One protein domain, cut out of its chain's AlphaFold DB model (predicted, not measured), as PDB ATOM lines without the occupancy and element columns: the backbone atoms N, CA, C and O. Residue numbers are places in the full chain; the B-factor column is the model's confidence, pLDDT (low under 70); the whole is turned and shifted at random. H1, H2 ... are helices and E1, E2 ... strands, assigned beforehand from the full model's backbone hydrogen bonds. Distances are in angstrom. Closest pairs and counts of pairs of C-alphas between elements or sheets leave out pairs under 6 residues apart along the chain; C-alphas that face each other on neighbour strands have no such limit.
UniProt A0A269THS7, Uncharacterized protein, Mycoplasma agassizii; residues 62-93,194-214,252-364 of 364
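This is residues 62 to 93, 194 to 214 and 252 to 364 of the 364 residues of an uncharacterized protein of Mycoplasma agassizii (UniProt A0A269THS7). A twisted sheet of five strands, E1, E2, E9, E4 and E3, is covered on one face by a smaller sheet of E6, E7 and E10, making a sandwich of two crossed sheets only partly face to face, while two short helices, H1 and H2, lie on the other side of the large sheet. A small pair of strands, E5 and E8, and the loop of residues 316 to 329 lie toward one end of the longest axis. The printed part has 166 residues with two named helices and ten named strands, in the order E1 E2 E3 H1 H2 E4 E5 E6 E7 E8 E9 E10; it is mostly strand, with under half of the residues in named elements. The large sheet runs E1, E2, E9, E4, E3, antiparallel throughout, and the smaller one, E6, E7, E10, is mixed. The whole is compact, with a radius of gyration of the C-alphas of 16.3 A and spans of 49 by 36 by 28 A.

E1, residues 64 to 71, and E2, residues 78 to 85, form a hairpin, with N 66 and O 83 at 2.9 A, within hydrogen-bond range. E2 is antiparallel to E9, residues 338 to 347, with N 82 and O 341 at 2.8 A. E9 is antiparallel to E4, residues 269 to 277, with N 342 and O 274 at 2.8 A. E4 is antiparallel to the edge strand E3, residues 198 to 201, with N 201 and O 271 at 2.8 A. H1, residues 204 to 210, is on this sheet at a height of 9.1 A, along the strands and only just over E4 and E3, with 3 of its C-alphas on each. H2, residues 257 to 262, only grazes the sheet with residues 259 to 260. H1 and H2 only just touch, with 3 pairs of C-alphas within 8 A, the closest being Lys 208 and Tyr 257 at 7.3 A. In both helices every O i to N i+4 pair is within hydrogen-bond range. E6, residues 295 to 303, bends by 65 degrees at residue 298 and forms a hairpin with E7, residues 308 to 315, with N 301 and O 310 at 2.8 A. E10, residues 360 to 362, is parallel to E7, with N 309 and O 360 at 2.8 A. The facing parts of the two sheets are 10.5 A centre to centre, with strands at 48 degrees; the closest C-alphas of E6 and E9 are Ile 295 and His 340, 6.5 A apart. E5, residues 281 to 283, and E8, residues 330 to 332, are antiparallel, with N 331 and O 282 at 2.8 A.

E1 begins at C-alpha 64, (37.380, 6.636, -18.204), and measures 22.1 A; E2 measures 22.8 A, E4 and E6 22.4 A each, E7 22.9 A and E9 29.7 A. E10 ends at C-alpha 362, (56.407, -6.802, -37.622).

Residues 94 to 193 and 215 to 251 are not printed, with gaps of 7.8 A and 16.6 A between C-alphas. The links E5 to E6, E7 to E8 and E9 to E10 are long. Residues 280 to 287 and 318 to 334 are under 70 in pLDDT.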
ATOM      1  N   GLU A  62      38.622   3.943 -11.931       83.75
ATOM      2  CA  GLU A  62      37.295   3.321 -11.979       83.75
ATOM      3  C   GLU A  62      36.848   3.052 -13.420       83.75
ATOM      4  O   GLU A  62      36.629   1.911 -13.824       83.75
ATOM      5  N   LYS A  63      36.724   4.113 -14.225       91.38
ATOM      6  CA  LYS A  63      36.299   4.054 -15.628       91.38
ATOM      7  C   LYS A  63      36.548   5.392 -16.308       91.38
ATOM      8  O   LYS A  63      36.107   6.432 -15.820       91.38
ATOM      9  N   GLY A  64      37.158   5.390 -17.486       94.19
ATOM     10  CA  GLY A  64      37.380   6.636 -18.204       94.19
ATOM     11  C   GLY A  64      37.983   6.466 -19.582       94.19
ATOM     12  O   GLY A  64      38.335   5.368 -20.010       94.19
ATOM     13  N   SER A  65      38.035   7.578 -20.297       96.62
ATOM     14  CA  SER A  65      38.521   7.665 -21.662       96.62
ATOM     15  C   SER A  65      39.333   8.948 -21.816       96.62
ATOM     16  O   SER A  65      38.996   9.972 -21.221       96.62
ATOM     17  N   ALA A  66      40.440   8.891 -22.556       96.88
ATOM     18  CA  ALA A  66      41.342  10.029 -22.714       96.88
ATOM     19  C   ALA A  66      42.084  10.007 -24.058       96.88
ATOM     20  O   ALA A  66      42.255   8.956 -24.682       96.88
ATOM     21  N   VAL A  67      42.516  11.190 -24.500       98.12
ATOM     22  CA  VAL A  67      43.197  11.415 -25.781       98.12
ATOM     23  C   VAL A  67      44.532  12.113 -25.533       98.12
ATOM     24  O   VAL A  67      44.564  13.245 -25.052       98.12
ATOM     25  N   TYR A  68      45.632  11.489 -25.941       97.56
ATOM     26  CA  TYR A  68      46.987  11.992 -25.714       97.56
ATOM     27  C   TYR A  68      47.722  12.245 -27.026       97.56
ATOM     28  O   TYR A  68      47.611  11.470 -27.972       97.56
ATOM     29  N   SER A  69      48.513  13.315 -27.070       98.06
ATOM     30  CA  SER A  69      49.525  13.526 -28.110       98.06
ATOM     31  C   SER A  69      50.861  13.069 -27.539       98.06
ATOM     32  O   SER A  69      51.318  13.637 -26.550       98.06
ATOM     33  N   LYS A  70      51.468  12.040 -28.126       97.75
ATOM     34  CA  LYS A  70      52.688  11.411 -27.612       97.75
ATOM     35  C   LYS A  70      53.791  11.385 -28.662       97.75
ATOM     36  O   LYS A  70      53.569  11.688 -29.836       97.75
ATOM     37  N   LYS A  71      54.991  11.037 -28.207       97.69
ATOM     38  CA  LYS A  71      56.166  10.785 -29.037       97.69
ATOM     39  C   LYS A  71      56.736   9.418 -28.684       97.69
ATOM     40  O   LYS A  71      56.637   8.999 -27.537       97.69
ATOM     41  N   THR A  72      57.300   8.731 -29.668       96.56
ATOM     42  CA  THR A  72      58.049   7.488 -29.448       96.56
ATOM     43  C   THR A  72      59.299   7.748 -28.607       96.56
ATOM     44  O   THR A  72      59.914   8.812 -28.707       96.56
ATOM     45  N   ASN A  73      59.715   6.761 -27.814       90.06
ATOM     46  CA  ASN A  73      60.879   6.903 -26.937       90.06
ATOM     47  C   ASN A  73      62.213   6.840 -27.693       90.06
ATOM     48  O   ASN A  73      63.197   7.415 -27.236       90.06
ATOM     49  N   ILE A  74      62.262   6.140 -28.832       91.38
ATOM     50  CA  ILE A  74      63.511   5.943 -29.583       91.38
ATOM     51  C   ILE A  74      63.843   7.150 -30.465       91.38
ATOM     52  O   ILE A  74      64.973   7.628 -30.465       91.38
ATOM     53  N   ASP A  75      62.877   7.634 -31.245       93.25
ATOM     54  CA  ASP A  75      63.122   8.609 -32.312       93.25
ATOM     55  C   ASP A  75      62.172   9.812 -32.293       93.25
ATOM     56  O   ASP A  75      62.134  10.592 -33.246       93.25
ATOM     57  N   ASN A  76      61.437  10.007 -31.193       96.69
ATOM     58  CA  ASN A  76      60.561  11.156 -30.961       96.69
ATOM     59  C   ASN A  76      59.482  11.378 -32.042       96.69
ATOM     60  O   ASN A  76      58.960  12.491 -32.191       96.69
ATOM     61  N   LYS A  77      59.122  10.337 -32.795       97.75
ATOM     62  CA  LYS A  77      58.065  10.380 -33.803       97.75
ATOM     63  C   LYS A  77      56.698  10.583 -33.144       97.75
ATOM     64  O   LYS A  77      56.378   9.881 -32.182       97.75
ATOM     65  N   PRO A  78      55.871  11.516 -33.643       98.25
ATOM     66  CA  PRO A  78      54.595  11.836 -33.020       98.25
ATOM     67  C   PRO A  78      53.526  10.784 -33.324       98.25
ATOM     68  O   PRO A  78      53.459  10.255 -34.429       98.25
ATOM     69  N   TYR A  79      52.621  10.556 -32.379       98.62
ATOM     70  CA  TYR A  79      51.381   9.811 -32.593       98.62
ATOM     71  C   TYR A  79      50.288  10.310 -31.638       98.62
ATOM     72  O   TYR A  79      50.578  10.933 -30.613       98.62
ATOM     73  N   VAL A  80      49.021  10.059 -31.968       98.69
ATOM     74  CA  VAL A  80      47.897  10.311 -31.051       98.69
ATOM     75  C   VAL A  80      47.424   8.982 -30.476       98.69
ATOM     76  O   VAL A  80      47.252   8.016 -31.213       98.69
ATOM     77  N   GLN A  81      47.222   8.932 -29.163       98.38
ATOM     78  CA  GLN A  81      46.799   7.745 -28.431       98.38
ATOM     79  C   GLN A  81      45.418   7.964 -27.813       98.38
ATOM     80  O   GLN A  81      45.193   8.956 -27.120       98.38
ATOM     81  N   LEU A  82      44.507   7.028 -28.060       98.50
ATOM     82  CA  LEU A  82      43.172   6.967 -27.473       98.50
ATOM     83  C   LEU A  82      43.164   5.842 -26.442       98.50
ATOM     84  O   LEU A  82      43.379   4.684 -26.802       98.50
ATOM     85  N   ASN A  83      42.906   6.180 -25.185       96.75
ATOM     86  CA  ASN A  83      42.873   5.216 -24.092       96.75
ATOM     87  C   ASN A  83      41.451   5.073 -23.568       96.75
ATOM     88  O   ASN A  83      40.793   6.074 -23.293       96.75
ATOM     89  N   LEU A  84      41.002   3.828 -23.420       95.75
ATOM     90  CA  LEU A  84      39.718   3.461 -22.835       95.75
ATOM     91  C   LEU A  84      39.964   2.525 -21.653       95.75
ATOM     92  O   LEU A  84      40.686   1.542 -21.796       95.75
ATOM     93  N   TYR A  85      39.332   2.792 -20.513       93.06
ATOM     94  CA  TYR A  85      39.307   1.901 -19.357       93.06
ATOM     95  C   TYR A  85      37.884   1.731 -18.827       93.06
ATOM     96  O   TYR A  85      37.153   2.706 -18.661       93.06
ATOM     97  N   GLY A  86      37.487   0.486 -18.565       91.06
ATOM     98  CA  GLY A  86      36.145   0.130 -18.094       91.06
ATOM     99  C   GLY A  86      35.066   0.141 -19.187       91.06
ATOM    100  O   GLY A  86      33.896  -0.084 -18.892       91.06
ATOM    101  N   TYR A  87      35.440   0.345 -20.454       93.56
ATOM    102  CA  TYR A  87      34.549   0.305 -21.625       93.56
ATOM    103  C   TYR A  87      34.677  -1.018 -22.393       93.56
ATOM    104  O   TYR A  87      34.882  -1.027 -23.602       93.56
ATOM    105  N   LYS A  88      34.571  -2.155 -21.690       90.19
ATOM    106  CA  LYS A  88      34.942  -3.483 -22.226       90.19
ATOM    107  C   LYS A  88      34.219  -3.867 -23.522       90.19
ATOM    108  O   LYS A  88      34.759  -4.597 -24.345       90.19
ATOM    109  N   ASN A  89      32.995  -3.372 -23.691       92.81
ATOM    110  CA  ASN A  89      32.108  -3.714 -24.803       92.81
ATOM    111  C   ASN A  89      32.173  -2.705 -25.965       92.81
ATOM    112  O   ASN A  89      31.580  -2.943 -27.013       92.81
ATOM    113  N   PHE A  90      32.884  -1.584 -25.814       95.25
ATOM    114  CA  PHE A  90      33.089  -0.631 -26.902       95.25
ATOM    115  C   PHE A  90      34.471  -0.828 -27.526       95.25
ATOM    116  O   PHE A  90      35.471  -0.908 -26.818       95.25
ATOM    117  N   THR A  91      34.531  -0.837 -28.858       95.38
ATOM    118  CA  THR A  91      35.785  -0.847 -29.622       95.38
ATOM    119  C   THR A  91      35.633  -0.076 -30.932       95.38
ATOM    120  O   THR A  91      34.535   0.065 -31.477       95.38
ATOM    121  N   PHE A  92      36.726   0.388 -31.517       97.44
ATOM    122  CA  PHE A  92      36.677   0.994 -32.850       97.44
ATOM    123  C   PHE A  92      36.566  -0.064 -33.961       97.44
ATOM    124  O   PHE A  92      35.946   0.173 -35.000       97.44
ATOM    125  N   SER A  93      37.096  -1.265 -33.735       94.69
ATOM    126  CA  SER A  93      36.971  -2.451 -34.593       94.69
ATOM    127  C   SER A  93      35.698  -3.265 -34.291       94.69
ATOM    128  O   SER A  93      35.136  -3.168 -33.203       94.69
ATOM    129  N   TYR A 194      37.033   0.963 -42.390       95.12
ATOM    130  CA  TYR A 194      37.069   1.736 -41.147       95.12
ATOM    131  C   TYR A 194      36.674   0.915 -39.902       95.12
ATOM    132  O   TYR A 194      36.982   1.335 -38.791       95.12
ATOM    133  N   GLN A 195      36.070  -0.266 -40.063       94.62
ATOM    134  CA  GLN A 195      35.690  -1.183 -38.977       94.62
ATOM    135  C   GLN A 195      36.724  -2.293 -38.728       94.62
ATOM    136  O   GLN A 195      36.571  -3.066 -37.780       94.62
ATOM    137  N   LYS A 196      37.771  -2.383 -39.561       95.31
ATOM    138  CA  LYS A 196      38.877  -3.339 -39.395       95.31
ATOM    139  C   LYS A 196      39.863  -2.853 -38.331       95.31
ATOM    140  O   LYS A 196      39.976  -1.646 -38.106       95.31
ATOM    141  N   PHE A 197      40.623  -3.772 -37.739       94.56
ATOM    142  CA  PHE A 197      41.652  -3.498 -36.721       94.56
ATOM    143  C   PHE A 197      42.634  -2.379 -37.089       94.56
ATOM    144  O   PHE A 197      42.958  -1.542 -36.250       94.56
ATOM    145  N   ILE A 198      43.068  -2.336 -38.352       96.44
ATOM    146  CA  ILE A 198      43.872  -1.240 -38.895       96.44
ATOM    147  C   ILE A 198      43.127  -0.626 -40.073       96.44
ATOM    148  O   ILE A 198      42.609  -1.339 -40.934       96.44
ATOM    149  N   SER A 199      43.092   0.702 -40.124       97.00
ATOM    150  CA  SER A 199      42.565   1.464 -41.258       97.00
ATOM    151  C   SER A 199      43.391   2.716 -41.517       97.00
ATOM    152  O   SER A 199      44.137   3.155 -40.650       97.00
ATOM    153  N   VAL A 200      43.215   3.337 -42.683       97.88
ATOM    154  CA  VAL A 200      43.788   4.656 -42.985       97.88
ATOM    155  C   VAL A 200      42.678   5.702 -42.982       97.88
ATOM    156  O   VAL A 200      41.634   5.488 -43.592       97.88
ATOM    157  N   ILE A 201      42.915   6.816 -42.296       98.31
ATOM    158  CA  ILE A 201      42.018   7.964 -42.174       98.31
ATOM    159  C   ILE A 201      42.625   9.123 -42.955       98.31
ATOM    160  O   ILE A 201      43.726   9.574 -42.631       98.31
ATOM    161  N   LYS A 202      41.915   9.621 -43.968       97.81
ATOM    162  CA  LYS A 202      42.440  10.669 -44.854       97.81
ATOM    163  C   LYS A 202      41.778  12.021 -44.648       97.81
ATOM    164  O   LYS A 202      42.271  13.031 -45.149       97.81
ATOM    165  N   ASN A 203      40.634  12.060 -43.983       97.94
ATOM    166  CA  ASN A 203      39.846  13.273 -43.830       97.94
ATOM    167  C   ASN A 203      38.902  13.173 -42.620       97.94
ATOM    168  O   ASN A 203      38.810  12.147 -41.946       97.94
ATOM    169  N   ASN A 204      38.169  14.259 -42.383       98.12
ATOM    170  CA  ASN A 204      37.192  14.383 -41.304       98.12
ATOM    171  C   ASN A 204      36.071  13.330 -41.359       98.12
ATOM    172  O   ASN A 204      35.633  12.848 -40.317       98.12
ATOM    173  N   ASN A 205      35.597  12.968 -42.553       97.38
ATOM    174  CA  ASN A 205      34.541  11.970 -42.706       97.38
ATOM    175  C   ASN A 205      35.052  10.564 -42.367       97.38
ATOM    176  O   ASN A 205      34.426   9.858 -41.580       97.38
ATOM    177  N   ASP A 206      36.232  10.199 -42.875       97.75
ATOM    178  CA  ASP A 206      36.896   8.942 -42.519       97.75
ATOM    179  C   ASP A 206      37.104   8.848 -41.001       97.75
ATOM    180  O   ASP A 206      36.931   7.779 -40.421       97.75
ATOM    181  N   LEU A 207      37.444   9.971 -40.349       98.56
ATOM    182  CA  LEU A 207      37.628  10.028 -38.901       98.56
ATOM    183  C   LEU A 207      36.317   9.753 -38.165       98.56
ATOM    184  O   LEU A 207      36.303   8.923 -37.262       98.56
ATOM    185  N   LYS A 208      35.209  10.397 -38.555       98.06
ATOM    186  CA  LYS A 208      33.892  10.147 -37.941       98.06
ATOM    187  C   LYS A 208      33.484   8.678 -38.045       98.06
ATOM    188  O   LYS A 208      33.067   8.097 -37.047       98.06
ATOM    189  N   LEU A 209      33.654   8.073 -39.222       97.44
ATOM    190  CA  LEU A 209      33.355   6.655 -39.442       97.44
ATOM    191  C   LEU A 209      34.258   5.755 -38.592       97.44
ATOM    192  O   LEU A 209      33.780   4.879 -37.876       97.44
ATOM    193  N   ALA A 210      35.567   6.000 -38.606       97.69
ATOM    194  CA  ALA A 210      36.522   5.210 -37.837       97.69
ATOM    195  C   ALA A 210      36.316   5.324 -36.315       97.69
ATOM    196  O   ALA A 210      36.619   4.380 -35.585       97.69
ATOM    197  N   LEU A 211      35.774   6.452 -35.847       97.81
ATOM    198  CA  LEU A 211      35.371   6.677 -34.461       97.81
ATOM    199  C   LEU A 211      33.944   6.191 -34.152       97.81
ATOM    200  O   LEU A 211      33.489   6.409 -33.042       97.81
ATOM    201  N   ARG A 212      33.223   5.526 -35.066       96.50
ATOM    202  CA  ARG A 212      31.842   5.041 -34.823       96.50
ATOM    203  C   ARG A 212      30.849   6.157 -34.483       96.50
ATOM    204  O   ARG A 212      29.962   5.987 -33.653       96.50
ATOM    205  N   LEU A 213      31.022   7.309 -35.123       96.38
ATOM    206  CA  LEU A 213      30.165   8.486 -34.962       96.38
ATOM    207  C   LEU A 213      29.240   8.714 -36.166       96.38
ATOM    208  O   LEU A 213      28.607   9.762 -36.255       96.38
ATOM    209  N   GLY A 214      29.200   7.778 -37.117       93.81
ATOM    210  CA  GLY A 214      28.172   7.764 -38.157       93.81
ATOM    211  C   GLY A 214      26.858   7.219 -37.600       93.81
ATOM    212  O   GLY A 214      26.885   6.310 -36.774       93.81
ATOM    213  N   LYS A 252      32.448  11.119 -23.753       90.12
ATOM    214  CA  LYS A 252      32.189  12.065 -22.657       90.12
ATOM    215  C   LYS A 252      33.384  12.984 -22.393       90.12
ATOM    216  O   LYS A 252      34.532  12.591 -22.594       90.12
ATOM    217  N   GLY A 253      33.100  14.189 -21.893       89.50
ATOM    218  CA  GLY A 253      34.120  15.189 -21.561       89.50
ATOM    219  C   GLY A 253      35.060  15.458 -22.739       89.50
ATOM    220  O   GLY A 253      34.611  15.647 -23.871       89.50
ATOM    221  N   ASP A 254      36.365  15.400 -22.481       90.94
ATOM    222  CA  ASP A 254      37.403  15.643 -23.489       90.94
ATOM    223  C   ASP A 254      37.616  14.471 -24.457       90.94
ATOM    224  O   ASP A 254      38.320  14.614 -25.458       90.94
ATOM    225  N   PHE A 255      36.985  13.317 -24.225       96.81
ATOM    226  CA  PHE A 255      36.987  12.217 -25.182       96.81
ATOM    227  C   PHE A 255      35.844  12.387 -26.188       96.81
ATOM    228  O   PHE A 255      34.775  11.783 -26.077       96.81
ATOM    229  N   ASN A 256      36.063  13.250 -27.179       97.44
ATOM    230  CA  ASN A 256      35.085  13.557 -28.221       97.44
ATOM    231  C   ASN A 256      35.755  13.819 -29.584       97.44
ATOM    232  O   ASN A 256      36.979  13.918 -29.696       97.44
ATOM    233  N   TYR A 257      34.930  13.926 -30.630       98.19
ATOM    234  CA  TYR A 257      35.386  14.128 -32.005       98.19
ATOM    235  C   TYR A 257      36.267  15.367 -32.180       98.19
ATOM    236  O   TYR A 257      37.320  15.267 -32.808       98.19
ATOM    237  N   GLU A 258      35.868  16.518 -31.636       98.19
ATOM    238  CA  GLU A 258      36.604  17.769 -31.836       98.19
ATOM    239  C   GLU A 258      37.958  17.735 -31.119       98.19
ATOM    240  O   GLU A 258      38.967  18.122 -31.714       98.19
ATOM    241  N   THR A 259      38.033  17.167 -29.910       98.38
ATOM    242  CA  THR A 259      39.314  16.981 -29.209       98.38
ATOM    243  C   THR A 259      40.255  16.077 -29.998       98.38
ATOM    244  O   THR A 259      41.421  16.430 -30.187       98.38
ATOM    245  N   ILE A 260      39.771  14.935 -30.502       98.69
ATOM    246  CA  ILE A 260      40.594  14.016 -31.305       98.69
ATOM    247  C   ILE A 260      41.046  14.707 -32.594       98.69
ATOM    248  O   ILE A 260      42.237  14.719 -32.896       98.69
ATOM    249  N   LYS A 261      40.117  15.334 -33.323       98.50
ATOM    250  CA  LYS A 261      40.380  16.044 -34.579       98.50
ATOM    251  C   LYS A 261      41.392  17.174 -34.412       98.50
ATOM    252  O   LYS A 261      42.259  17.316 -35.265       98.50
ATOM    253  N   SER A 262      41.328  17.942 -33.323       98.25
ATOM    254  CA  SER A 262      42.260  19.054 -33.067       98.25
ATOM    255  C   SER A 262      43.727  18.617 -32.957       98.25
ATOM    256  O   SER A 262      44.631  19.427 -33.142       98.25
ATOM    257  N   LYS A 263      43.977  17.327 -32.690       98.44
ATOM    258  CA  LYS A 263      45.321  16.739 -32.607       98.44
ATOM    259  C   LYS A 263      45.826  16.195 -33.948       98.44
ATOM    260  O   LYS A 263      46.930  15.651 -33.997       98.44
ATOM    261  N   LEU A 264      45.037  16.315 -35.018       98.56
ATOM    262  CA  LEU A 264      45.340  15.800 -36.352       98.56
ATOM    263  C   LEU A 264      45.468  16.952 -37.362       98.56
ATOM    264  O   LEU A 264      44.734  17.932 -37.308       98.56
ATOM    265  N   ASP A 265      46.375  16.808 -38.327       98.25
ATOM    266  CA  ASP A 265      46.593  17.749 -39.429       98.25
ATOM    267  C   ASP A 265      46.385  17.014 -40.761       98.25
ATOM    268  O   ASP A 265      47.326  16.522 -41.390       98.25
ATOM    269  N   PHE A 266      45.122  16.921 -41.191       98.31
ATOM    270  CA  PHE A 266      44.753  16.247 -42.441       98.31
ATOM    271  C   PHE A 266      45.258  16.956 -43.705       98.31
ATOM    272  O   PHE A 266      45.190  16.364 -44.784       98.31
ATOM    273  N   ASN A 267      45.780  18.184 -43.598       97.81
ATOM    274  CA  ASN A 267      46.411  18.866 -44.730       97.81
ATOM    275  C   ASN A 267      47.808  18.294 -45.000       97.81
ATOM    276  O   ASN A 267      48.233  18.216 -46.152       97.81
ATOM    277  N   LYS A 268      48.516  17.863 -43.948       98.25
ATOM    278  CA  LYS A 268      49.877  17.315 -44.049       98.25
ATOM    279  C   LYS A 268      49.933  15.793 -44.024       98.25
ATOM    280  O   LYS A 268      50.853  15.213 -44.612       98.25
ATOM    281  N   PHE A 269      48.974  15.151 -43.364       98.56
ATOM    282  CA  PHE A 269      49.035  13.725 -43.077       98.56
ATOM    283  C   PHE A 269      47.731  12.992 -43.405       98.56
ATOM    284  O   PHE A 269      46.630  13.536 -43.321       98.56
ATOM    285  N   ASP A 270      47.886  11.726 -43.773       98.50
ATOM    286  CA  ASP A 270      46.882  10.697 -43.514       98.50
ATOM    287  C   ASP A 270      47.275   9.984 -42.214       98.50
ATOM    288  O   ASP A 270      48.418  10.086 -41.770       98.50
ATOM    289  N   TYR A 271      46.360   9.252 -41.590       98.56
ATOM    290  CA  TYR A 271      46.638   8.583 -40.321       98.56
ATOM    291  C   TYR A 271      46.348   7.093 -40.410       98.56
ATOM    292  O   TYR A 271      45.238   6.694 -40.755       98.56
ATOM    293  N   MET A 272      47.329   6.262 -40.066       98.38
ATOM    294  CA  MET A 272      47.096   4.845 -39.813       98.38
ATOM    295  C   MET A 272      46.504   4.703 -38.417       98.38
ATOM    296  O   MET A 272      47.146   5.058 -37.431       98.38
ATOM    297  N   PHE A 273      45.278   4.203 -38.343       98.56
ATOM    298  CA  PHE A 273      44.566   3.988 -37.099       98.56
ATOM    299  C   PHE A 273      44.626   2.515 -36.712       98.56
ATOM    300  O   PHE A 273      43.931   1.694 -37.315       98.56
ATOM    301  N   ILE A 274      45.464   2.193 -35.729       97.50
ATOM    302  CA  ILE A 274      45.568   0.870 -35.105       97.50
ATOM    303  C   ILE A 274      44.659   0.872 -33.881       97.50
ATOM    304  O   ILE A 274      44.805   1.736 -33.021       97.50
ATOM    305  N   LYS A 275      43.702  -0.047 -33.806       97.38
ATOM    306  CA  LYS A 275      42.576   0.064 -32.869       97.38
ATOM    307  C   LYS A 275      42.612  -0.991 -31.784       97.38
ATOM    308  O   LYS A 275      42.945  -2.128 -32.063       97.38
ATOM    309  N   ASP A 276      42.160  -0.637 -30.592       95.06
ATOM    310  CA  ASP A 276      41.750  -1.585 -29.550       95.06
ATOM    311  C   ASP A 276      42.836  -2.582 -29.103       95.06
ATOM    312  O   ASP A 276      42.534  -3.698 -28.686       95.06
ATOM    313  N   VAL A 277      44.110  -2.191 -29.173       92.44
ATOM    314  CA  VAL A 277      45.241  -2.991 -28.689       92.44
ATOM    315  C   VAL A 277      45.126  -3.162 -27.176       92.44
ATOM    316  O   VAL A 277      44.875  -2.196 -26.448       92.44
ATOM    317  N   SER A 278      45.300  -4.392 -26.694       87.50
ATOM    318  CA  SER A 278      45.177  -4.716 -25.276       87.50
ATOM    319  C   SER A 278      45.919  -5.994 -24.887       87.50
ATOM    320  O   SER A 278      46.269  -6.815 -25.739       87.50
ATOM    321  N   GLU A 279      46.118  -6.167 -23.583       78.31
ATOM    322  CA  GLU A 279      46.609  -7.388 -22.954       78.31
ATOM    323  C   GLU A 279      45.436  -8.311 -22.605       78.31
ATOM    324  O   GLU A 279      44.667  -8.056 -21.678       78.31
ATOM    325  N   PHE A 280      45.312  -9.413 -23.344       69.88
ATOM    326  CA  PHE A 280      44.292 -10.442 -23.112       69.88
ATOM    327  C   PHE A 280      44.590 -11.365 -21.921       69.88
ATOM    328  O   PHE A 280      43.696 -12.063 -21.440       69.88
ATOM    329  N   PHE A 281      45.827 -11.350 -21.430       62.22
ATOM    330  CA  PHE A 281      46.296 -12.160 -20.311       62.22
ATOM    331  C   PHE A 281      46.819 -11.219 -19.244       62.22
ATOM    332  O   PHE A 281      47.742 -10.448 -19.504       62.22
ATOM    333  N   ARG A 282      46.217 -11.260 -18.057       52.66
ATOM    334  CA  ARG A 282      46.673 -10.464 -16.922       52.66
ATOM    335  C   ARG A 282      47.384 -11.360 -15.938       52.66
ATOM    336  O   ARG A 282      46.855 -12.397 -15.555       52.66
ATOM    337  N   SER A 283      48.531 -10.918 -15.444       50.06
ATOM    338  CA  SER A 283      48.917 -11.268 -14.084       50.06
ATOM    339  C   SER A 283      47.822 -10.773 -13.140       50.06
ATOM    340  O   SER A 283      47.404  -9.618 -13.243       50.06
ATOM    341  N   ASN A 284      47.301 -11.640 -12.275       44.16
ATOM    342  CA  ASN A 284      46.177 -11.280 -11.420       44.16
ATOM    343  C   ASN A 284      46.519 -10.020 -10.604       44.16
ATOM    344  O   ASN A 284      47.445 -10.028  -9.797       44.16
ATOM    345  N   ILE A 285      45.718  -8.972 -10.826       52.19
ATOM    346  CA  ILE A 285      45.590  -7.770  -9.999       52.19
ATOM    347  C   ILE A 285      46.829  -6.853 -10.028       52.19
ATOM    348  O   ILE A 285      47.628  -6.824  -9.104       52.19
ATOM    349  N   SER A 286      46.930  -5.985 -11.036       57.22
ATOM    350  CA  SER A 286      47.479  -4.640 -10.825       57.22
ATOM    351  C   SER A 286      46.313  -3.660 -10.852       57.22
ATOM    352  O   SER A 286      45.664  -3.502 -11.890       57.22
ATOM    353  N   ALA A 287      46.004  -3.044  -9.709       68.31
ATOM    354  CA  ALA A 287      45.130  -1.881  -9.694       68.31
ATOM    355  C   ALA A 287      45.727  -0.843 -10.648       68.31
ATOM    356  O   ALA A 287      46.924  -0.580 -10.603       68.31
ATOM    357  N   GLU A 288      44.918  -0.318 -11.558       77.25
ATOM    358  CA  GLU A 288      45.382   0.701 -12.487       77.25
ATOM    359  C   GLU A 288      45.154   2.064 -11.863       77.25
ATOM    360  O   GLU A 288      44.094   2.301 -11.299       77.25
ATOM    361  N   PHE A 289      46.129   2.959 -11.969       80.88
ATOM    362  CA  PHE A 289      46.049   4.276 -11.329       80.88
ATOM    363  C   PHE A 289      46.076   5.432 -12.333       80.88
ATOM    364  O   PHE A 289      45.842   6.576 -11.965       80.88
ATOM    365  N   SER A 290      46.358   5.160 -13.614       85.81
ATOM    366  CA  SER A 290      46.484   6.208 -14.632       85.81
ATOM    367  C   SER A 290      45.906   5.798 -15.983       85.81
ATOM    368  O   SER A 290      46.219   4.729 -16.511       85.81
ATOM    369  N   LEU A 291      45.094   6.675 -16.579       89.12
ATOM    370  CA  LEU A 291      44.638   6.554 -17.970       89.12
ATOM    371  C   LEU A 291      45.724   6.896 -18.989       89.12
ATOM    372  O   LEU A 291      45.563   6.545 -20.151       89.12
ATOM    373  N   GLU A 292      46.802   7.565 -18.588       89.88
ATOM    374  CA  GLU A 292      47.835   8.047 -19.505       89.88
ATOM    375  C   GLU A 292      48.703   6.913 -20.045       89.88
ATOM    376  O   GLU A 292      48.969   6.858 -21.246       89.88
ATOM    377  N   TYR A 293      49.101   5.992 -19.172       87.88
ATOM    378  CA  TYR A 293      50.056   4.924 -19.471       87.88
ATOM    379  C   TYR A 293      49.361   3.625 -19.925       87.88
ATOM    380  O   TYR A 293      48.195   3.626 -20.328       87.88
ATOM    381  N   GLY A 294      50.072   2.496 -19.881       87.62
ATOM    382  CA  GLY A 294      49.637   1.203 -20.417       87.62
ATOM    383  C   GLY A 294      50.427   0.847 -21.670       87.62
ATOM    384  O   GLY A 294      51.634   1.056 -21.692       87.62
ATOM    385  N   ILE A 295      49.778   0.325 -22.710       90.88
ATOM    386  CA  ILE A 295      50.463   0.039 -23.976       90.88
ATOM    387  C   ILE A 295      50.777   1.355 -24.698       90.88
ATOM    388  O   ILE A 295      49.893   2.180 -24.950       90.88
ATOM    389  N   GLU A 296      52.043   1.541 -25.054       93.88
ATOM    390  CA  GLU A 296      52.567   2.709 -25.763       93.88
ATOM    391  C   GLU A 296      53.419   2.282 -26.961       93.88
ATOM    392  O   GLU A 296      53.911   1.155 -27.011       93.88
ATOM    393  N   ILE A 297      53.614   3.180 -27.932       95.19
ATOM    394  CA  ILE A 297      54.476   2.906 -29.086       95.19
ATOM    395  C   ILE A 297      55.904   3.325 -28.744       95.19
ATOM    396  O   ILE A 297      56.213   4.511 -28.649       95.19
ATOM    397  N   ASN A 298      56.795   2.346 -28.631       95.38
ATOM    398  CA  ASN A 298      58.220   2.585 -28.430       95.38
ATOM    399  C   ASN A 298      58.897   3.088 -29.710       95.38
ATOM    400  O   ASN A 298      59.743   3.978 -29.662       95.38
ATOM    401  N   ASN A 299      58.514   2.511 -30.855       96.81
ATOM    402  CA  ASN A 299      58.972   2.902 -32.188       96.81
ATOM    403  C   ASN A 299      57.989   2.417 -33.267       96.81
ATOM    404  O   ASN A 299      57.316   1.399 -33.084       96.81
ATOM    405  N   TYR A 300      57.935   3.118 -34.403       97.44
ATOM    406  CA  TYR A 300      57.186   2.699 -35.587       97.44
ATOM    407  C   TYR A 300      57.866   3.112 -36.907       97.44
ATOM    408  O   TYR A 300      58.522   4.153 -37.011       97.44
ATOM    409  N   LYS A 301      57.691   2.302 -37.955       96.81
ATOM    410  CA  LYS A 301      58.039   2.621 -39.349       96.81
ATOM    411  C   LYS A 301      56.958   2.031 -40.251       96.81
ATOM    412  O   LYS A 301      56.658   0.848 -40.167       96.81
ATOM    413  N   ILE A 302      56.405   2.852 -41.136       96.50
ATOM    414  CA  ILE A 302      55.451   2.415 -42.158       96.50
ATOM    415  C   ILE A 302      56.195   2.448 -43.486       96.50
ATOM    416  O   ILE A 302      56.644   3.507 -43.913       96.50
ATOM    417  N   ASP A 303      56.387   1.280 -44.085       95.56
ATOM    418  CA  ASP A 303      57.103   1.106 -45.342       95.56
ATOM    419  C   ASP A 303      56.079   0.831 -46.447       95.56
ATOM    420  O   ASP A 303      55.497  -0.255 -46.512       95.56
ATOM    421  N   GLU A 304      55.781   1.851 -47.256       93.56
ATOM    422  CA  GLU A 304      54.679   1.777 -48.218       93.56
ATOM    423  C   GLU A 304      55.009   0.899 -49.432       93.56
ATOM    424  O   GLU A 304      54.107   0.290 -50.007       93.56
ATOM    425  N   GLU A 305      56.291   0.801 -49.793       92.38
ATOM    426  CA  GLU A 305      56.773  -0.001 -50.922       92.38
ATOM    427  C   GLU A 305      56.695  -1.496 -50.609       92.38
ATOM    428  O   GLU A 305      56.109  -2.266 -51.371       92.38
ATOM    429  N   SER A 306      57.222  -1.902 -49.452       95.25
ATOM    430  CA  SER A 306      57.157  -3.297 -48.998       95.25
ATOM    431  C   SER A 306      55.831  -3.661 -48.323       95.25
ATOM    432  O   SER A 306      55.666  -4.804 -47.894       95.25
ATOM    433  N   LYS A 307      54.900  -2.703 -48.186       95.31
ATOM    434  CA  LYS A 307      53.639  -2.840 -47.440       95.31
ATOM    435  C   LYS A 307      53.854  -3.452 -46.048       95.31
ATOM    436  O   LYS A 307      53.170  -4.392 -45.641       95.31
ATOM    437  N   THR A 308      54.823  -2.937 -45.295       95.62
ATOM    438  CA  THR A 308      55.145  -3.450 -43.953       95.62
ATOM    439  C   THR A 308      54.986  -2.366 -42.891       95.62
ATOM    440  O   THR A 308      55.487  -1.251 -43.035       95.62
ATOM    441  N   ILE A 309      54.291  -2.704 -41.807       95.75
ATOM    442  CA  ILE A 309      54.152  -1.883 -40.602       95.75
ATOM    443  C   ILE A 309      55.102  -2.464 -39.557       95.75
ATOM    444  O   ILE A 309      54.837  -3.524 -38.993       95.75
ATOM    445  N   TYR A 310      56.206  -1.774 -39.301       95.88
ATOM    446  CA  TYR A 310      57.082  -2.069 -38.173       95.88
ATOM    447  C   TYR A 310      56.572  -1.294 -36.969       95.88
ATOM    448  O   TYR A 310      56.455  -0.068 -37.028       95.88
ATOM    449  N   ILE A 311      56.253  -1.987 -35.885       94.25
ATOM    450  CA  ILE A 311      55.776  -1.368 -34.655       94.25
ATOM    451  C   ILE A 311      56.265  -2.163 -33.453       94.25
ATOM    452  O   ILE A 311      56.146  -3.385 -33.402       94.25
ATOM    453  N   ASN A 312      56.834  -1.454 -32.484       92.69
ATOM    454  CA  ASN A 312      57.228  -2.022 -31.206       92.69
ATOM    455  C   ASN A 312      56.415  -1.342 -30.106       92.69
ATOM    456  O   ASN A 312      56.458  -0.115 -29.982       92.69
ATOM    457  N   PHE A 313      55.685  -2.136 -29.330       91.31
ATOM    458  CA  PHE A 313      54.921  -1.652 -28.191       91.31
ATOM    459  C   PHE A 313      55.678  -1.914 -26.890       91.31
ATOM    460  O   PHE A 313      56.426  -2.880 -26.774       91.31
ATOM    461  N   ILE A 314      55.470  -1.050 -25.905       88.94
ATOM    462  CA  ILE A 314      55.997  -1.197 -24.544       88.94
ATOM    463  C   ILE A 314      54.888  -0.942 -23.529       88.94
ATOM    464  O   ILE A 314      53.862  -0.343 -23.856       88.94
ATOM    465  N   HIS A 315      55.129  -1.353 -22.288       85.69
ATOM    466  CA  HIS A 315      54.245  -1.072 -21.163       85.69
ATOM    467  C   HIS A 315      54.791   0.111 -20.368       85.69
ATOM    468  O   HIS A 315      55.825   0.008 -19.707       85.69
ATOM    469  N   GLY A 316      54.090   1.239 -20.440       81.19
ATOM    470  CA  GLY A 316      54.278   2.365 -19.539       81.19
ATOM    471  C   GLY A 316      53.806   2.027 -18.115       81.19
ATOM    472  O   GLY A 316      53.010   1.101 -17.920       81.19
ATOM    473  N   PRO A 317      54.266   2.773 -17.099       75.00
ATOM    474  CA  PRO A 317      53.958   2.490 -15.701       75.00
ATOM    475  C   PRO A 317      52.460   2.661 -15.406       75.00
ATOM    476  O   PRO A 317      51.933   3.766 -15.413       75.00
ATOM    477  N   MET A 318      51.759   1.566 -15.109       68.50
ATOM    478  CA  MET A 318      50.330   1.594 -14.734       68.50
ATOM    479  C   MET A 318      50.102   1.759 -13.223       68.50
ATOM    480  O   MET A 318      48.985   2.048 -12.783       68.50
ATOM    481  N   ASN A 319      51.184   1.619 -12.455       64.81
ATOM    482  CA  ASN A 319      51.228   1.636 -11.002       64.81
ATOM    483  C   ASN A 319      52.065   2.821 -10.520       64.81
ATOM    484  O   ASN A 319      53.091   3.147 -11.122       64.81
ATOM    485  N   VAL A 320      51.666   3.440  -9.409       62.41
ATOM    486  CA  VAL A 320      52.478   4.491  -8.787       62.41
ATOM    487  C   VAL A 320      53.646   3.863  -8.025       62.41
ATOM    488  O   VAL A 320      53.504   2.811  -7.401       62.41
ATOM    489  N   ARG A 321      54.823   4.496  -8.072       57.09
ATOM    490  CA  ARG A 321      56.012   4.036  -7.343       57.09
ATOM    491  C   ARG A 321      55.673   3.863  -5.856       57.09
ATOM    492  O   ARG A 321      55.288   4.822  -5.201       57.09
ATOM    493  N   GLY A 322      55.836   2.644  -5.338       56.38
ATOM    494  CA  GLY A 322      55.511   2.297  -3.950       56.38
ATOM    495  C   GLY A 322      54.191   1.542  -3.763       56.38
ATOM    496  O   GLY A 322      53.976   1.000  -2.678       56.38
ATOM    497  N   SER A 323      53.343   1.417  -4.794       58.19
ATOM    498  CA  SER A 323      52.168   0.548  -4.706       58.19
ATOM    499  C   SER A 323      52.600  -0.924  -4.720       58.19
ATOM    500  O   SER A 323      53.165  -1.445  -5.683       58.19
ATOM    501  N   ARG A 324      52.381  -1.614  -3.597       51.31
ATOM    502  CA  ARG A 324      52.629  -3.054  -3.464       51.31
ATOM    503  C   ARG A 324      51.408  -3.816  -3.960       51.31
ATOM    504  O   ARG A 324      50.628  -4.316  -3.159       51.31
ATOM    505  N   VAL A 325      51.229  -3.886  -5.274       57.00
ATOM    506  CA  VAL A 325      50.240  -4.798  -5.858       57.00
ATOM    507  C   VAL A 325      51.001  -6.000  -6.407       57.00
ATOM    508  O   VAL A 325      51.710  -5.896  -7.405       57.00
ATOM    509  N   GLY A 326      50.967  -7.105  -5.660       47.81
ATOM    510  CA  GLY A 326      51.642  -8.343  -6.036       47.81
ATOM    511  C   GLY A 326      50.941  -9.009  -7.216       47.81
ATOM    512  O   GLY A 326      49.726  -9.171  -7.196       47.81
ATOM    513  N   ALA A 327      51.715  -9.418  -8.218       50.53
ATOM    514  CA  ALA A 327      51.241 -10.198  -9.352       50.53
ATOM    515  C   ALA A 327      51.482 -11.689  -9.082       50.53
ATOM    516  O   ALA A 327      52.592 -12.182  -9.269       50.53
ATOM    517  N   ASN A 328      50.446 -12.417  -8.668       40.94
ATOM    518  CA  ASN A 328      50.510 -13.873  -8.556       40.94
ATOM    519  C   ASN A 328      49.812 -14.482  -9.778       40.94
ATOM    520  O   ASN A 328      48.587 -14.475  -9.850       40.94
ATOM    521  N   SER A 329      50.600 -15.018 -10.717       49.34
ATOM    522  CA  SER A 329      50.200 -15.786 -11.919       49.34
ATOM    523  C   SER A 329      49.503 -15.025 -13.060       49.34
ATOM    524  O   SER A 329      48.606 -14.217 -12.828       49.34
ATOM    525  N   GLN A 330      49.921 -15.304 -14.307       53.69
ATOM    526  CA  GLN A 330      49.210 -14.923 -15.533       53.69
ATOM    527  C   GLN A 330      47.955 -15.791 -15.673       53.69
ATOM    528  O   GLN A 330      48.051 -17.012 -15.749       53.69
ATOM    529  N   ILE A 331      46.782 -15.167 -15.703       53.22
ATOM    530  CA  ILE A 331      45.488 -15.820 -15.874       53.22
ATOM    531  C   ILE A 331      44.798 -15.200 -17.091       53.22
ATOM    532  O   ILE A 331      44.865 -13.993 -17.345       53.22
ATOM    533  N   GLN A 332      44.115 -16.037 -17.867       55.94
ATOM    534  CA  GLN A 332      43.200 -15.580 -18.903       55.94
ATOM    535  C   GLN A 332      41.966 -14.961 -18.228       55.94
ATOM    536  O   GLN A 332      41.077 -15.670 -17.768       55.94
ATOM    537  N   THR A 333      41.903 -13.631 -18.134       53.03
ATOM    538  CA  THR A 333      40.858 -12.933 -17.355       53.03
ATOM    539  C   THR A 333      39.606 -12.557 -18.163       53.03
ATOM    540  O   THR A 333      38.755 -11.820 -17.672       53.03
ATOM    541  N   GLY A 334      39.474 -13.033 -19.406       67.00
ATOM    542  CA  GLY A 334      38.381 -12.659 -20.311       67.00
ATOM    543  C   GLY A 334      38.679 -11.396 -21.129       67.00
ATOM    544  O   GLY A 334      39.835 -11.107 -21.427       67.00
ATOM    545  N   ILE A 335      37.638 -10.660 -21.541       78.12
ATOM    546  CA  ILE A 335      37.804  -9.418 -22.315       78.12
ATOM    547  C   ILE A 335      38.500  -8.352 -21.447       78.12
ATOM    548  O   ILE A 335      38.048  -8.112 -20.321       78.12
ATOM    549  N   PRO A 336      39.560  -7.690 -21.946       80.44
ATOM    550  CA  PRO A 336      40.304  -6.709 -21.167       80.44
ATOM    551  C   PRO A 336      39.474  -5.503 -20.720       80.44
ATOM    552  O   PRO A 336      38.528  -5.077 -21.384       80.44
ATOM    553  N   ASN A 337      39.887  -4.894 -19.605       85.81
ATOM    554  CA  ASN A 337      39.299  -3.639 -19.128       85.81
ATOM    555  C   ASN A 337      39.855  -2.410 -19.846       85.81
ATOM    556  O   ASN A 337      39.192  -1.376 -19.851       85.81
ATOM    557  N   ARG A 338      41.067  -2.513 -20.399       89.25
ATOM    558  CA  ARG A 338      41.823  -1.408 -20.988       89.25
ATOM    559  C   ARG A 338      42.016  -1.635 -22.479       89.25
ATOM    560  O   ARG A 338      42.408  -2.729 -22.867       89.25
ATOM    561  N   PHE A 339      41.814  -0.606 -23.290       93.19
ATOM    562  CA  PHE A 339      42.114  -0.618 -24.719       93.19
ATOM    563  C   PHE A 339      42.900   0.625 -25.118       93.19
ATOM    564  O   PHE A 339      42.636   1.728 -24.633       93.19
ATOM    565  N   HIS A 340      43.834   0.432 -26.042       95.75
ATOM    566  CA  HIS A 340      44.689   1.470 -26.592       95.75
ATOM    567  C   HIS A 340      44.538   1.515 -28.103       95.75
ATOM    568  O   HIS A 340      44.657   0.499 -28.784       95.75
ATOM    569  N   SER A 341      44.289   2.700 -28.646       98.19
ATOM    570  CA  SER A 341      44.258   2.907 -30.092       98.19
ATOM    571  C   SER A 341      45.201   4.031 -30.486       98.19
ATOM    572  O   SER A 341      45.389   4.982 -29.733       98.19
ATOM    573  N   PHE A 342      45.789   3.934 -31.670       98.50
ATOM    574  CA  PHE A 342      46.893   4.781 -32.095       98.50
ATOM    575  C   PHE A 342      46.636   5.337 -33.486       98.50
ATOM    576  O   PHE A 342      46.418   4.582 -34.429       98.50
ATOM    577  N   LEU A 343      46.699   6.656 -33.612       98.81
ATOM    578  CA  LEU A 343      46.667   7.388 -34.872       98.81
ATOM    579  C   LEU A 343      48.098   7.803 -35.207       98.81
ATOM    580  O   LEU A 343      48.653   8.732 -34.612       98.81
ATOM    581  N   ILE A 344      48.694   7.085 -36.150       98.56
ATOM    582  CA  ILE A 344      50.083   7.252 -36.571       98.56
ATOM    583  C   ILE A 344      50.109   8.082 -37.861       98.56
ATOM    584  O   ILE A 344      49.499   7.663 -38.849       98.56
ATOM    585  N   PRO A 345      50.794   9.238 -37.892       98.25
ATOM    586  CA  PRO A 345      50.848  10.074 -39.082       98.25
ATOM    587  C   PRO A 345      51.652   9.401 -40.200       98.25
ATOM    588  O   PRO A 345      52.770   8.924 -39.999       98.25
ATOM    589  N   ILE A 346      51.086   9.429 -41.402       97.44
ATOM    590  CA  ILE A 346      51.702   9.053 -42.673       97.44
ATOM    591  C   ILE A 346      51.671  10.288 -43.564       97.44
ATOM    592  O   ILE A 346      50.687  11.029 -43.578       97.44
ATOM    593  N   LYS A 347      52.728  10.522 -44.345       96.44
ATOM    594  CA  LYS A 347      52.731  11.625 -45.312       96.44
ATOM    595  C   LYS A 347      51.502  11.525 -46.230       96.44
ATOM    596  O   LYS A 347      51.159  10.441 -46.706       96.44
ATOM    597  N   LYS A 348      50.845  12.665 -46.462       97.31
ATOM    598  CA  LYS A 348      49.599  12.750 -47.234       97.31
ATOM    599  C   LYS A 348      49.670  11.986 -48.558       97.31
ATOM    600  O   LYS A 348      50.652  12.115 -49.293       97.31
ATOM    601  N   ASN A 349      48.608  11.248 -48.881       95.00
ATOM    602  CA  ASN A 349      48.390  10.561 -50.156       95.00
ATOM    603  C   ASN A 349      49.431   9.480 -50.505       95.00
ATOM    604  O   ASN A 349      49.523   9.077 -51.664       95.00
ATOM    605  N   ARG A 350      50.203   8.978 -49.532       95.00
ATOM    606  CA  ARG A 350      51.159   7.878 -49.771       95.00
ATOM    607  C   ARG A 350      50.490   6.512 -49.878       95.00
ATOM    608  O   ARG A 350      51.023   5.631 -50.543       95.00
ATOM    609  N   ILE A 351      49.312   6.346 -49.277       93.06
ATOM    610  CA  ILE A 351      48.528   5.108 -49.336       93.06
ATOM    611  C   ILE A 351      47.178   5.410 -49.995       93.06
ATOM    612  O   ILE A 351      46.237   5.896 -49.363       93.06
ATOM    613  N   SER A 352      47.072   5.131 -51.295       86.94
ATOM    614  CA  SER A 352      45.846   5.363 -52.069       86.94
ATOM    615  C   SER A 352      44.758   4.341 -51.728       86.94
ATOM    616  O   SER A 352      43.670   4.741 -51.323       86.94
ATOM    617  N   ASN A 353      45.076   3.047 -51.769       88.25
ATOM    618  CA  ASN A 353      44.147   1.957 -51.468       88.25
ATOM    619  C   ASN A 353      44.717   1.082 -50.349       88.25
ATOM    620  O   ASN A 353      45.606   0.264 -50.579       88.25
ATOM    621  N   PHE A 354      44.220   1.272 -49.125       93.38
ATOM    622  CA  PHE A 354      44.642   0.462 -47.988       93.38
ATOM    623  C   PHE A 354      43.784  -0.799 -47.861       93.38
ATOM    624  O   PHE A 354      42.559  -0.717 -47.744       93.38
ATOM    625  N   ASN A 355      44.443  -1.953 -47.819       93.00
ATOM    626  CA  ASN A 355      43.846  -3.234 -47.476       93.00
ATOM    627  C   ASN A 355      44.800  -3.988 -46.547       93.00
ATOM    628  O   ASN A 355      45.875  -4.377 -46.986       93.00
ATOM    629  N   ILE A 356      44.420  -4.210 -45.287       92.31
ATOM    630  CA  ILE A 356      45.310  -4.801 -44.276       92.31
ATOM    631  C   ILE A 356      45.863  -6.184 -44.668       92.31
ATOM    632  O   ILE A 356      46.971  -6.520 -44.270       92.31
ATOM    633  N   TYR A 357      45.160  -6.961 -45.499       92.56
ATOM    634  CA  TYR A 357      45.630  -8.284 -45.949       92.56
ATOM    635  C   TYR A 357      46.806  -8.228 -46.931       92.56
ATOM    636  O   TYR A 357      47.500  -9.228 -47.116       92.56
ATOM    637  N   ASP A 358      47.040  -7.068 -47.546       93.62
ATOM    638  CA  ASP A 358      48.206  -6.839 -48.399       93.62
ATOM    639  C   ASP A 358      49.448  -6.459 -47.581       93.62
ATOM    640  O   ASP A 358      50.533  -6.340 -48.149       93.62
ATOM    641  N   TRP A 359      49.283  -6.207 -46.279       94.12
ATOM    642  CA  TRP A 359      50.325  -5.691 -45.405       94.12
ATOM    643  C   TRP A 359      50.784  -6.742 -44.398       94.12
ATOM    644  O   TRP A 359      50.060  -7.678 -44.064       94.12
ATOM    645  N   SER A 360      52.008  -6.574 -43.905       92.75
ATOM    646  CA  SER A 360      52.552  -7.361 -42.791       92.75
ATOM    647  C   SER A 360      52.791  -6.466 -41.582       92.75
ATOM    648  O   SER A 360      53.228  -5.326 -41.747       92.75
ATOM    649  N   ILE A 361      52.553  -6.981 -40.377       90.88
ATOM    650  CA  ILE A 361      52.900  -6.304 -39.123       90.88
ATOM    651  C   ILE A 361      54.114  -7.013 -38.525       90.88
ATOM    652  O   ILE A 361      54.116  -8.237 -38.407       90.88
ATOM    653  N   LYS A 362      55.157  -6.261 -38.172       90.75
ATOM    654  CA  LYS A 362      56.407  -6.802 -37.622       90.75
ATOM    655  C   LYS A 362      56.890  -5.987 -36.425       90.75
ATOM    656  O   LYS A 362      56.648  -4.783 -36.355       90.75
ATOM    657  N   GLY A 363      57.605  -6.646 -35.517       85.06
ATOM    658  CA  GLY A 363      58.457  -5.967 -34.540       85.06
ATOM    659  C   GLY A 363      59.679  -5.326 -35.209       85.06
ATOM    660  O   GLY A 363      59.955  -5.596 -36.382       85.06
ATOM    661  N   PHE A 364      60.372  -4.463 -34.465       82.25
ATOM    662  CA  PHE A 364      61.667  -3.899 -34.867       82.25
ATOM    663  C   PHE A 364      62.817  -4.874 -34.664       82.25
ATOM    664  O   PHE A 364      62.738  -5.657 -33.690       82.25
TER     665      PHE A 364